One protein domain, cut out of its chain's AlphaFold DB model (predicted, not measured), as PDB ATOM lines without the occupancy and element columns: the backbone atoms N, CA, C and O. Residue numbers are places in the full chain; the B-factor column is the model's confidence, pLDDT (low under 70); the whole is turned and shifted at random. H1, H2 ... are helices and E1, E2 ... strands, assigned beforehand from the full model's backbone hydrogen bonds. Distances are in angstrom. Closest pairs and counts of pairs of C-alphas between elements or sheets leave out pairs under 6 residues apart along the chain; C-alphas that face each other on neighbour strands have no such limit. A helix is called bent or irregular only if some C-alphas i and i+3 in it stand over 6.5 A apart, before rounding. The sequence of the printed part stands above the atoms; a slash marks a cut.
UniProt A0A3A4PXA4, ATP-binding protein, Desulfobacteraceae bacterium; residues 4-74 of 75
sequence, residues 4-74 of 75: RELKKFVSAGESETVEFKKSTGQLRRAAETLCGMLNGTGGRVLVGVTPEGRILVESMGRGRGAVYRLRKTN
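What this domain is: This is residues 4 to 74 of the 75 residues of the protein "ATP-binding protein" of Desulfobacteraceae bacterium (UniProt A0A3A4PXA4). A small three-stranded sheet has the long helix H2 packed along one face and the short helix H1 crossing over the other face, while the long link of residues 48 to 67 loops out beyond one end of the sheet. The printed part has 71 residues, with two named helices and three named strands in the order H1, E1, H2, E2, E3. The sheet is mixed, in the order E1, E2, E3, and the class is mixed, helices and strands. The whole is compact, with a radius of gyration of the C-alphas of 11.9 A, and elongated, spanning 38 by 24 by 17 A.

How they stand to each other: H1, residues 4 to 12, is on the sheet at a height of 10.6 A, across E1, residues 18 to 21, at 80 degrees on the local plane; their closest C-alphas, of Phe 9 and Val 18, are 7.7 A apart. E1 and E2, residues 43 to 47, are parallel at 21 degrees, with N 21 and O 46 2.8 A apart. H2, residues 24 to 37, between them in the chain, completes a strand-helix-strand unit, parallel neighbour strands joined through a helix, with a right-handed crossover. H2 lies over E2 and along it, at 7 degrees on the local plane and a height of 8.2 A, on the opposite face from H1; the closest C-alphas of H2 and E2, those of Met 37 and Gly 43, are 5.6 A apart. E2 and E3, residues 68 to 72, form an antiparallel hairpin at 165 degrees, with N 45 and O 70 2.9 A apart. In H1 every O i to N i+4 pair is within hydrogen-bond range, in H2 8 of 10.

Where its parts are: H1 begins at C-alpha 4 (28.105, -30.801, 47.335) and is 12.4 A long; E1 is 10.3 A. H2 is 19.0 A long and irregular, with C-alphas 25 and 28 7.7 A apart. E2 is 13.5 A and E3 13.2 A, ending at C-alpha 72 (20.390, -19.371, 31.974).

The domain as a whole: The two C-alphas farthest apart, of Asn 39 and Gly 61, are 38.0 A apart. The printed part has no cut; the link E2 to E3 is long and the other links are tight. The pLDDT is under 70 at residues 57 to 66 and 74.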
ATOM      1  N   ARG A   4      27.602 -31.856  46.444       82.56
ATOM      2  CA  ARG A   4      28.105 -30.801  47.335       82.56
ATOM      3  C   ARG A   4      27.658 -29.421  46.873       82.56
ATOM      4  O   ARG A   4      27.259 -28.610  47.701       82.56
ATOM      5  N   GLU A   5      27.690 -29.159  45.567       82.62
ATOM      6  CA  GLU A   5      27.153 -27.912  45.010       82.62
ATOM      7  C   GLU A   5      25.644 -27.822  45.223       82.62
ATOM      8  O   GLU A   5      25.147 -26.785  45.653       82.62
ATOM      9  N   LEU A   6      24.919 -28.919  44.979       83.25
ATOM     10  CA  LEU A   6      23.481 -28.973  45.219       83.25
ATOM     11  C   LEU A   6      23.152 -28.638  46.680       83.25
ATOM     12  O   LEU A   6      22.322 -27.770  46.923       83.25
ATOM     13  N   LYS A   7      23.843 -29.264  47.640       84.19
ATOM     14  CA  LYS A   7      23.662 -28.981  49.069       84.19
ATOM     15  C   LYS A   7      23.938 -27.518  49.413       84.19
ATOM     16  O   LYS A   7      23.189 -26.955  50.196       84.19
ATOM     17  N   LYS A   8      24.940 -26.878  48.798       87.88
ATOM     18  CA  LYS A   8      25.197 -25.440  49.002       87.88
ATOM     19  C   LYS A   8      24.015 -24.575  48.570       87.88
ATOM     20  O   LYS A   8      23.610 -23.706  49.328       87.88
ATOM     21  N   PHE A   9      23.455 -24.821  47.382       85.75
ATOM     22  CA  PHE A   9      22.286 -24.070  46.911       85.75
ATOM     23  C   PHE A   9      21.065 -24.321  47.787       85.75
ATOM     24  O   PHE A   9      20.379 -23.385  48.171       85.75
ATOM     25  N   VAL A  10      20.834 -25.580  48.143       87.38
ATOM     26  CA  VAL A  10      19.724 -25.982  49.002       87.38
ATOM     27  C   VAL A  10      19.819 -25.339  50.389       87.38
ATOM     28  O   VAL A  10      18.824 -24.828  50.885       87.38
ATOM     29  N   SER A  11      21.011 -25.302  50.993       87.69
ATOM     30  CA  SER A  11      21.240 -24.643  52.284       87.69
ATOM     31  C   SER A  11      21.135 -23.118  52.221       87.69
ATOM     32  O   SER A  11      20.845 -22.506  53.242       87.69
ATOM     33  N   ALA A  12      21.377 -22.507  51.058       88.75
ATOM     34  CA  ALA A  12      21.203 -21.069  50.859       88.75
ATOM     35  C   ALA A  12      19.729 -20.663  50.658       88.75
ATOM     36  O   ALA A  12      19.395 -19.504  50.875       88.75
ATOM     37  N   GLY A  13      18.859 -21.608  50.282       88.94
ATOM     38  CA  GLY A  13      17.437 -21.359  50.047       88.94
ATOM     39  C   GLY A  13      17.124 -20.745  48.678       88.94
ATOM     40  O   GLY A  13      18.001 -20.570  47.826       88.94
ATOM     41  N   GLU A  14      15.839 -20.452  48.460       89.50
ATOM     42  CA  GLU A  14      15.378 -19.721  47.277       89.50
ATOM     43  C   GLU A  14      15.821 -18.250  47.339       89.50
ATOM     44  O   GLU A  14      15.919 -17.644  48.405       89.50
ATOM     45  N   SER A  15      16.114 -17.674  46.178       89.25
ATOM     46  CA  SER A  15      16.548 -16.285  46.006       89.25
ATOM     47  C   SER A  15      16.161 -15.792  44.615       89.25
ATOM     48  O   SER A  15      15.756 -16.576  43.761       89.25
ATOM     49  N   GLU A  16      16.391 -14.512  44.329       86.19
ATOM     50  CA  GLU A  16      16.127 -13.927  43.003       86.19
ATOM     51  C   GLU A  16      16.834 -14.658  41.844       86.19
ATOM     52  O   GLU A  16      16.407 -14.565  40.698       86.19
ATOM     53  N   THR A  17      17.893 -15.427  42.132       88.12
ATOM     54  CA  THR A  17      18.660 -16.185  41.127       88.12
ATOM     55  C   THR A  17      18.555 -17.706  41.285       88.12
ATOM     56  O   THR A  17      19.157 -18.446  40.496       88.12
ATOM     57  N   VAL A  18      17.817 -18.201  42.285       90.69
ATOM     58  CA  VAL A  18      17.685 -19.631  42.604       90.69
ATOM     59  C   VAL A  18      16.247 -19.947  43.003       90.69
ATOM     60  O   VAL A  18      15.793 -19.512  44.049       90.69
ATOM     61  N   GLU A  19      15.569 -20.776  42.215       91.25
ATOM     62  CA  GLU A  19      14.202 -21.243  42.489       91.25
ATOM     63  C   GLU A  19      14.181 -22.767  42.681       91.25
ATOM     64  O   GLU A  19      14.875 -23.501  41.963       91.25
ATOM     65  N   PHE A  20      13.341 -23.270  43.584       92.12
ATOM     66  CA  PHE A  20      13.114 -24.697  43.801       92.12
ATOM     67  C   PHE A  20      11.760 -25.150  43.243       92.12
ATOM     68  O   PHE A  20      10.727 -24.478  43.311       92.12
ATOM     69  N   LYS A  21      11.741 -26.353  42.667       90.69
ATOM     70  CA  LYS A  21      10.522 -27.038  42.227       90.69
ATOM     71  C   LYS A  21      10.556 -28.483  42.675       90.69
ATOM     72  O   LYS A  21      11.532 -29.190  42.449       90.69
ATOM     73  N   LYS A  22       9.444 -28.969  43.225       87.31
ATOM     74  CA  LYS A  22       9.345 -30.347  43.726       87.31
ATOM     75  C   LYS A  22       9.338 -31.397  42.612       87.31
ATOM     76  O   LYS A  22       9.777 -32.519  42.829       87.31
ATOM     77  N   SER A  23       8.818 -31.065  41.431       83.00
ATOM     78  CA  SER A  23       8.548 -32.051  40.377       83.00
ATOM     79  C   SER A  23       8.722 -31.476  38.975       83.00
ATOM     80  O   SER A  23       8.507 -30.285  38.736       83.00
ATOM     81  N   THR A  24       9.036 -32.356  38.022       81.19
ATOM     82  CA  THR A  24       9.060 -32.061  36.584       81.19
ATOM     83  C   THR A  24       7.690 -31.646  36.032       81.19
ATOM     84  O   THR A  24       7.626 -30.968  35.011       81.19
ATOM     85  N   GLY A  25       6.589 -31.919  36.744       83.69
ATOM     86  CA  GLY A  25       5.268 -31.364  36.422       83.69
ATOM     87  C   GLY A  25       5.199 -29.830  36.502       83.69
ATOM     88  O   GLY A  25       4.257 -29.223  36.003       83.69
ATOM     89  N   GLN A  26       6.204 -29.182  37.098       83.69
ATOM     90  CA  GLN A  26       6.314 -27.725  37.183       83.69
ATOM     91  C   GLN A  26       7.314 -27.139  36.177       83.69
ATOM     92  O   GLN A  26       7.635 -25.958  36.283       83.69
ATOM     93  N   LEU A  27       7.796 -27.915  35.197       85.56
ATOM     94  CA  LEU A  27       8.791 -27.451  34.220       85.56
ATOM     95  C   LEU A  27       8.342 -26.212  33.440       85.56
ATOM     96  O   LEU A  27       9.153 -25.323  33.210       85.56
ATOM     97  N   ARG A  28       7.056 -26.109  33.088       87.56
ATOM     98  CA  ARG A  28       6.528 -24.906  32.430       87.56
ATOM     99  C   ARG A  28       6.696 -23.663  33.308       87.56
ATOM    100  O   ARG A  28       7.227 -22.663  32.845       87.56
ATOM    101  N   ARG A  29       6.312 -23.751  34.584       87.56
ATOM    102  CA  ARG A  29       6.489 -22.649  35.543       87.56
ATOM    103  C   ARG A  29       7.966 -22.361  35.795       87.56
ATOM    104  O   ARG A  29       8.348 -21.209  35.895       87.56
ATOM    105  N   ALA A  30       8.804 -23.397  35.853       87.81
ATOM    106  CA  ALA A  30      10.252 -23.238  35.950       87.81
ATOM    107  C   ALA A  30      10.820 -22.460  34.753       87.81
ATOM    108  O   ALA A  30      11.683 -21.611  34.939       87.81
ATOM    109  N   ALA A  31      10.328 -22.725  33.540       87.44
ATOM    110  CA  ALA A  31      10.720 -21.989  32.344       87.44
ATOM    111  C   ALA A  31      10.229 -20.533  32.380       87.44
ATOM    112  O   ALA A  31      11.007 -19.641  32.067       87.44
ATOM    113  N   GLU A  32       8.991 -20.278  32.816       88.50
ATOM    114  CA  GLU A  32       8.458 -18.919  33.012       88.50
ATOM    115  C   GLU A  32       9.305 -18.126  34.027       88.50
ATOM    116  O   GLU A  32       9.732 -17.011  33.732       88.50
ATOM    117  N   THR A  33       9.641 -18.726  35.175       87.31
ATOM    118  CA  THR A  33      10.546 -18.130  36.172       87.31
ATOM    119  C   THR A  33      11.929 -17.860  35.585       87.31
ATOM    120  O   THR A  33      12.475 -16.774  35.761       87.31
ATOM    121  N   LEU A  34      12.489 -18.820  34.844       85.81
ATOM    122  CA  LEU A  34      13.795 -18.667  34.206       85.81
ATOM    123  C   LEU A  34      13.791 -17.540  33.163       85.81
ATOM    124  O   LEU A  34      14.776 -16.815  33.058       85.81
ATOM    125  N   CYS A  35      12.689 -17.361  32.430       85.50
ATOM    126  CA  CYS A  35      12.497 -16.223  31.534       85.50
ATOM    127  C   CYS A  35      12.388 -14.898  32.301       85.50
ATOM    128  O   CYS A  35      12.922 -13.898  31.842       85.50
ATOM    129  N   GLY A  36      11.759 -14.873  33.477       82.31
ATOM    130  CA  GLY A  36      11.770 -13.693  34.347       82.31
ATOM    131  C   GLY A  36      13.184 -13.323  34.808       82.31
ATOM    132  O   GLY A  36      13.580 -12.163  34.730       82.31
ATOM    133  N   MET A  37      13.982 -14.324  35.191       84.06
ATOM    134  CA  MET A  37      15.382 -14.146  35.598       84.06
ATOM    135  C   MET A  37      16.279 -13.595  34.470       84.06
ATOM    136  O   MET A  37      17.303 -12.976  34.762       84.06
ATOM    137  N   LEU A  38      15.909 -13.780  33.191       77.50
ATOM    138  CA  LEU A  38      16.644 -13.227  32.039       77.50
ATOM    139  C   LEU A  38      16.656 -11.697  32.001       77.50
ATOM    140  O   LEU A  38      17.599 -11.114  31.478       77.50
ATOM    141  N   ASN A  39      15.642 -11.048  32.572       77.94
ATOM    142  CA  ASN A  39      15.592  -9.588  32.629       77.94
ATOM    143  C   ASN A  39      16.510  -9.004  33.722       77.94
ATOM    144  O   ASN A  39      16.607  -7.787  33.848       77.94
ATOM    145  N   GLY A  40      17.169  -9.857  34.514       74.81
ATOM    146  CA  GLY A  40      18.118  -9.478  35.558       74.81
ATOM    147  C   GLY A  40      19.500 -10.095  35.334       74.81
ATOM    148  O   GLY A  40      20.064 -10.062  34.242       74.81
ATOM    149  N   THR A  41      20.070 -10.679  36.387       81.25
ATOM    150  CA  THR A  41      21.425 -11.266  36.385       81.25
ATOM    151  C   THR A  41      21.470 -12.704  35.839       81.25
ATOM    152  O   THR A  41      22.508 -13.369  35.891       81.25
ATOM    153  N   GLY A  42      20.347 -13.217  35.330       86.44
ATOM    154  CA  GLY A  42      20.156 -14.637  35.056       86.44
ATOM    155  C   GLY A  42      19.890 -15.440  36.330       86.44
ATOM    156  O   GLY A  42      19.742 -14.900  37.427       86.44
ATOM    157  N   GLY A  43      19.810 -16.763  36.199       90.06
ATOM    158  CA  GLY A  43      19.438 -17.592  37.337       90.06
ATOM    159  C   GLY A  43      19.350 -19.081  37.049       90.06
ATOM    160  O   GLY A  43      19.795 -19.591  36.008       90.06
ATOM    161  N   ARG A  44      18.841 -19.802  38.045       90.56
ATOM    162  CA  ARG A  44      18.800 -21.261  38.078       90.56
ATOM    163  C   ARG A  44      17.493 -21.749  38.682       90.56
ATOM    164  O   ARG A  44      17.027 -21.199  39.672       90.56
ATOM    165  N   VAL A  45      16.978 -22.855  38.156       90.75
ATOM    166  CA  VAL A  45      15.864 -23.586  38.775       90.75
ATOM    167  C   VAL A  45      16.298 -25.014  39.080       90.75
ATOM    168  O   VAL A  45      16.806 -25.711  38.195       90.75
ATOM    169  N   LEU A  46      16.116 -25.442  40.332       89.88
ATOM    170  CA  LEU A  46      16.389 -26.799  40.802       89.88
ATOM    171  C   LEU A  46      15.085 -27.590  40.881       89.88
ATOM    172  O   LEU A  46      14.202 -27.274  41.673       89.88
ATOM    173  N   VAL A  47      14.969 -28.639  40.071       88.75
ATOM    174  CA  VAL A  47      13.789 -29.510  40.036       88.75
ATOM    175  C   VAL A  47      14.080 -30.805  40.787       88.75
ATOM    176  O   VAL A  47      15.089 -31.449  40.518       88.75
ATOM    177  N   GLY A  48      13.187 -31.202  41.691       86.88
ATOM    178  CA  GLY A  48      13.377 -32.292  42.648       86.88
ATOM    179  C   GLY A  48      13.764 -31.816  44.054       86.88
ATOM    180  O   GLY A  48      14.313 -32.603  44.822       86.88
ATOM    181  N   VAL A  49      13.505 -30.548  44.393       88.25
ATOM    182  CA  VAL A  49      13.768 -29.953  45.716       88.25
ATOM    183  C   VAL A  49      12.474 -29.315  46.235       88.25
ATOM    184  O   VAL A  49      11.769 -28.650  45.473       88.25
ATOM    185  N   THR A  50      12.111 -29.551  47.496       87.44
ATOM    186  CA  THR A  50      10.963 -28.875  48.122       87.44
ATOM    187  C   THR A  50      11.286 -27.407  48.421       87.44
ATOM    188  O   THR A  50      12.464 -27.068  48.539       87.44
ATOM    189  N   PRO A  51      10.275 -26.536  48.591       85.44
ATOM    190  CA  PRO A  51      10.500 -25.154  49.033       85.44
ATOM    191  C   PRO A  51      11.266 -25.073  50.365       85.44
ATOM    192  O   PRO A  51      12.067 -24.175  50.581       85.44
ATOM    193  N   GLU A  52      11.110 -26.079  51.227       86.88
ATOM    194  CA  GLU A  52      11.838 -26.204  52.499       86.88
ATOM    195  C   GLU A  52      13.289 -26.701  52.328       86.88
ATOM    196  O   GLU A  52      13.948 -27.043  53.309       86.88
ATOM    197  N   GLY A  53      13.782 -26.821  51.092       85.19
ATOM    198  CA  GLY A  53      15.132 -27.294  50.800       85.19
ATOM    199  C   GLY A  53      15.316 -28.806  50.977       85.19
ATOM    200  O   GLY A  53      16.433 -29.278  51.173       85.19
ATOM    201  N   ARG A  54      14.259 -29.624  50.917       86.31
ATOM    202  CA  ARG A  54      14.429 -31.089  50.951       86.31
ATOM    203  C   ARG A  54      14.648 -31.638  49.552       86.31
ATOM    204  O   ARG A  54      13.835 -31.425  48.658       86.31
ATOM    205  N   ILE A  55      15.725 -32.391  49.356       86.12
ATOM    206  CA  ILE A  55      16.018 -33.048  48.080       86.12
ATOM    207  C   ILE A  55      15.135 -34.300  47.972       86.12
ATOM    208  O   ILE A  55      15.360 -35.294  48.654       86.12
ATOM    209  N   LEU A  56      14.129 -34.265  47.097       79.88
ATOM    210  CA  LEU A  56      13.129 -35.334  46.932       79.88
ATOM    211  C   LEU A  56      13.662 -36.572  46.205       79.88
ATOM    212  O   LEU A  56      13.008 -37.613  46.162       79.88
ATOM    213  N   VAL A  57      14.855 -36.458  45.633       65.19
ATOM    214  CA  VAL A  57      15.521 -37.512  44.866       65.19
ATOM    215  C   VAL A  57      15.850 -38.735  45.717       65.19
ATOM    216  O   VAL A  57      15.877 -39.850  45.207       65.19
ATOM    217  N   GLU A  58      16.029 -38.537  47.021       55.16
ATOM    218  CA  GLU A  58      16.293 -39.613  47.976       55.16
ATOM    219  C   GLU A  58      15.024 -40.422  48.325       55.16
ATOM    220  O   GLU A  58      15.126 -41.548  48.799       55.16
ATOM    221  N   SER A  59      13.818 -39.898  48.053       50.53
ATOM    222  CA  SER A  59      12.547 -40.496  48.506       50.53
ATOM    223  C   SER A  59      11.700 -41.150  47.404       50.53
ATOM    224  O   SER A  59      10.713 -41.814  47.716       50.53
ATOM    225  N   MET A  60      12.044 -40.996  46.120       49.66
ATOM    226  CA  MET A  60      11.288 -41.604  45.013       49.66
ATOM    227  C   MET A  60      11.908 -42.934  44.569       49.66
ATOM    228  O   MET A  60      12.708 -43.008  43.637       49.66
ATOM    229  N   GLY A  61      11.502 -44.016  45.233       49.50
ATOM    230  CA  GLY A  61      11.802 -45.383  44.816       49.50
ATOM    231  C   GLY A  61      11.016 -45.775  43.563       49.50
ATOM    232  O   GLY A  61       9.899 -46.262  43.684       49.50
ATOM    233  N   ARG A  62      11.596 -45.538  42.377       44.56
ATOM    234  CA  ARG A  62      11.392 -46.206  41.064       44.56
ATOM    235  C   ARG A  62      11.631 -45.179  39.956       44.56
ATOM    236  O   ARG A  62      10.826 -44.285  39.732       44.56
ATOM    237  N   GLY A  63      12.738 -45.349  39.244       49.78
ATOM    238  CA  GLY A  63      13.248 -44.387  38.269       49.78
ATOM    239  C   GLY A  63      14.422 -43.630  38.870       49.78
ATOM    240  O   GLY A  63      14.402 -43.291  40.046       49.78
ATOM    241  N   ARG A  64      15.490 -43.427  38.091       47.75
ATOM    242  CA  ARG A  64      16.653 -42.651  38.535       47.75
ATOM    243  C   ARG A  64      16.162 -41.252  38.887       47.75
ATOM    244  O   ARG A  64      15.960 -40.436  37.993       47.75
ATOM    245  N   GLY A  65      15.920 -40.993  40.167       56.66
ATOM    246  CA  GLY A  65      15.677 -39.645  40.625       56.66
ATOM    247  C   GLY A  65      16.892 -38.816  40.214       56.66
ATOM    248  O   GLY A  65      18.028 -39.170  40.527       56.66
ATOM    249  N   ALA A  66      16.665 -37.723  39.499       64.06
ATOM    250  CA  ALA A  66      17.703 -36.769  39.158       64.06
ATOM    251  C   ALA A  66      17.226 -35.383  39.582       64.06
ATOM    252  O   ALA A  66      16.084 -35.013  39.307       64.06
ATOM    253  N   VAL A  67      18.098 -34.610  40.241       74.25
ATOM    254  CA  VAL A  67      17.870 -33.167  40.335       74.25
ATOM    255  C   VAL A  67      18.237 -32.566  38.991       74.25
ATOM    256  O   VAL A  67      19.389 -32.654  38.558       74.25
ATOM    257  N   TYR A  68      17.271 -31.923  38.348       79.38
ATOM    258  CA  TYR A  68      17.534 -31.171  37.128       79.38
ATOM    259  C   TYR A  68      17.888 -29.740  37.501       79.38
ATOM    260  O   TYR A  68      17.194 -29.101  38.290       79.38
ATOM    261  N   ARG A  69      18.974 -29.235  36.914       82.88
ATOM    262  CA  ARG A  69      19.346 -27.826  36.998       82.88
ATOM    263  C   ARG A  69      19.098 -27.186  35.647       82.88
ATOM    264  O   ARG A  69      19.838 -27.449  34.701       82.88
ATOM    265  N   LEU A  70      18.111 -26.307  35.591       81.12
ATOM    266  CA  LEU A  70      17.972 -25.353  34.500       81.12
ATOM    267  C   LEU A  70      18.836 -24.143  34.850       81.12
ATOM    268  O   LEU A  70      18.763 -23.645  35.971       81.12
ATOM    269  N   ARG A  71      19.694 -23.702  33.931       82.31
ATOM    270  CA  ARG A  71      20.529 -22.508  34.099       82.31
ATOM    271  C   ARG A  71      20.394 -21.657  32.851       82.31
ATOM    272  O   ARG A  71      20.447 -22.188  31.744       82.31
ATOM    273  N   LYS A  72      20.285 -20.352  33.047       72.31
ATOM    274  CA  LYS A  72      20.390 -19.371  31.974       72.31
ATOM    275  C   LYS A  72      21.241 -18.207  32.476       72.31
ATOM    276  O   LYS A  72      21.075 -17.776  33.616       72.31
ATOM    277  N   THR A  73      22.195 -17.778  31.663       73.38
ATOM    278  CA  THR A  73      23.113 -16.664  31.930       73.38
ATOM    279  C   THR A  73      22.883 -15.596  30.868       73.38
ATOM    280  O   THR A  73      22.631 -15.956  29.721       73.38
ATOM    281  N   ASN A  74      22.927 -14.319  31.256       64.50
ATOM    282  CA  ASN A  74      23.054 -13.218  30.304       64.50
ATOM    283  C   ASN A  74      24.525 -13.206  29.871       64.50
ATOM    284  O   ASN A  74      25.391 -12.901  30.690       64.50
TER     285      ASN A  74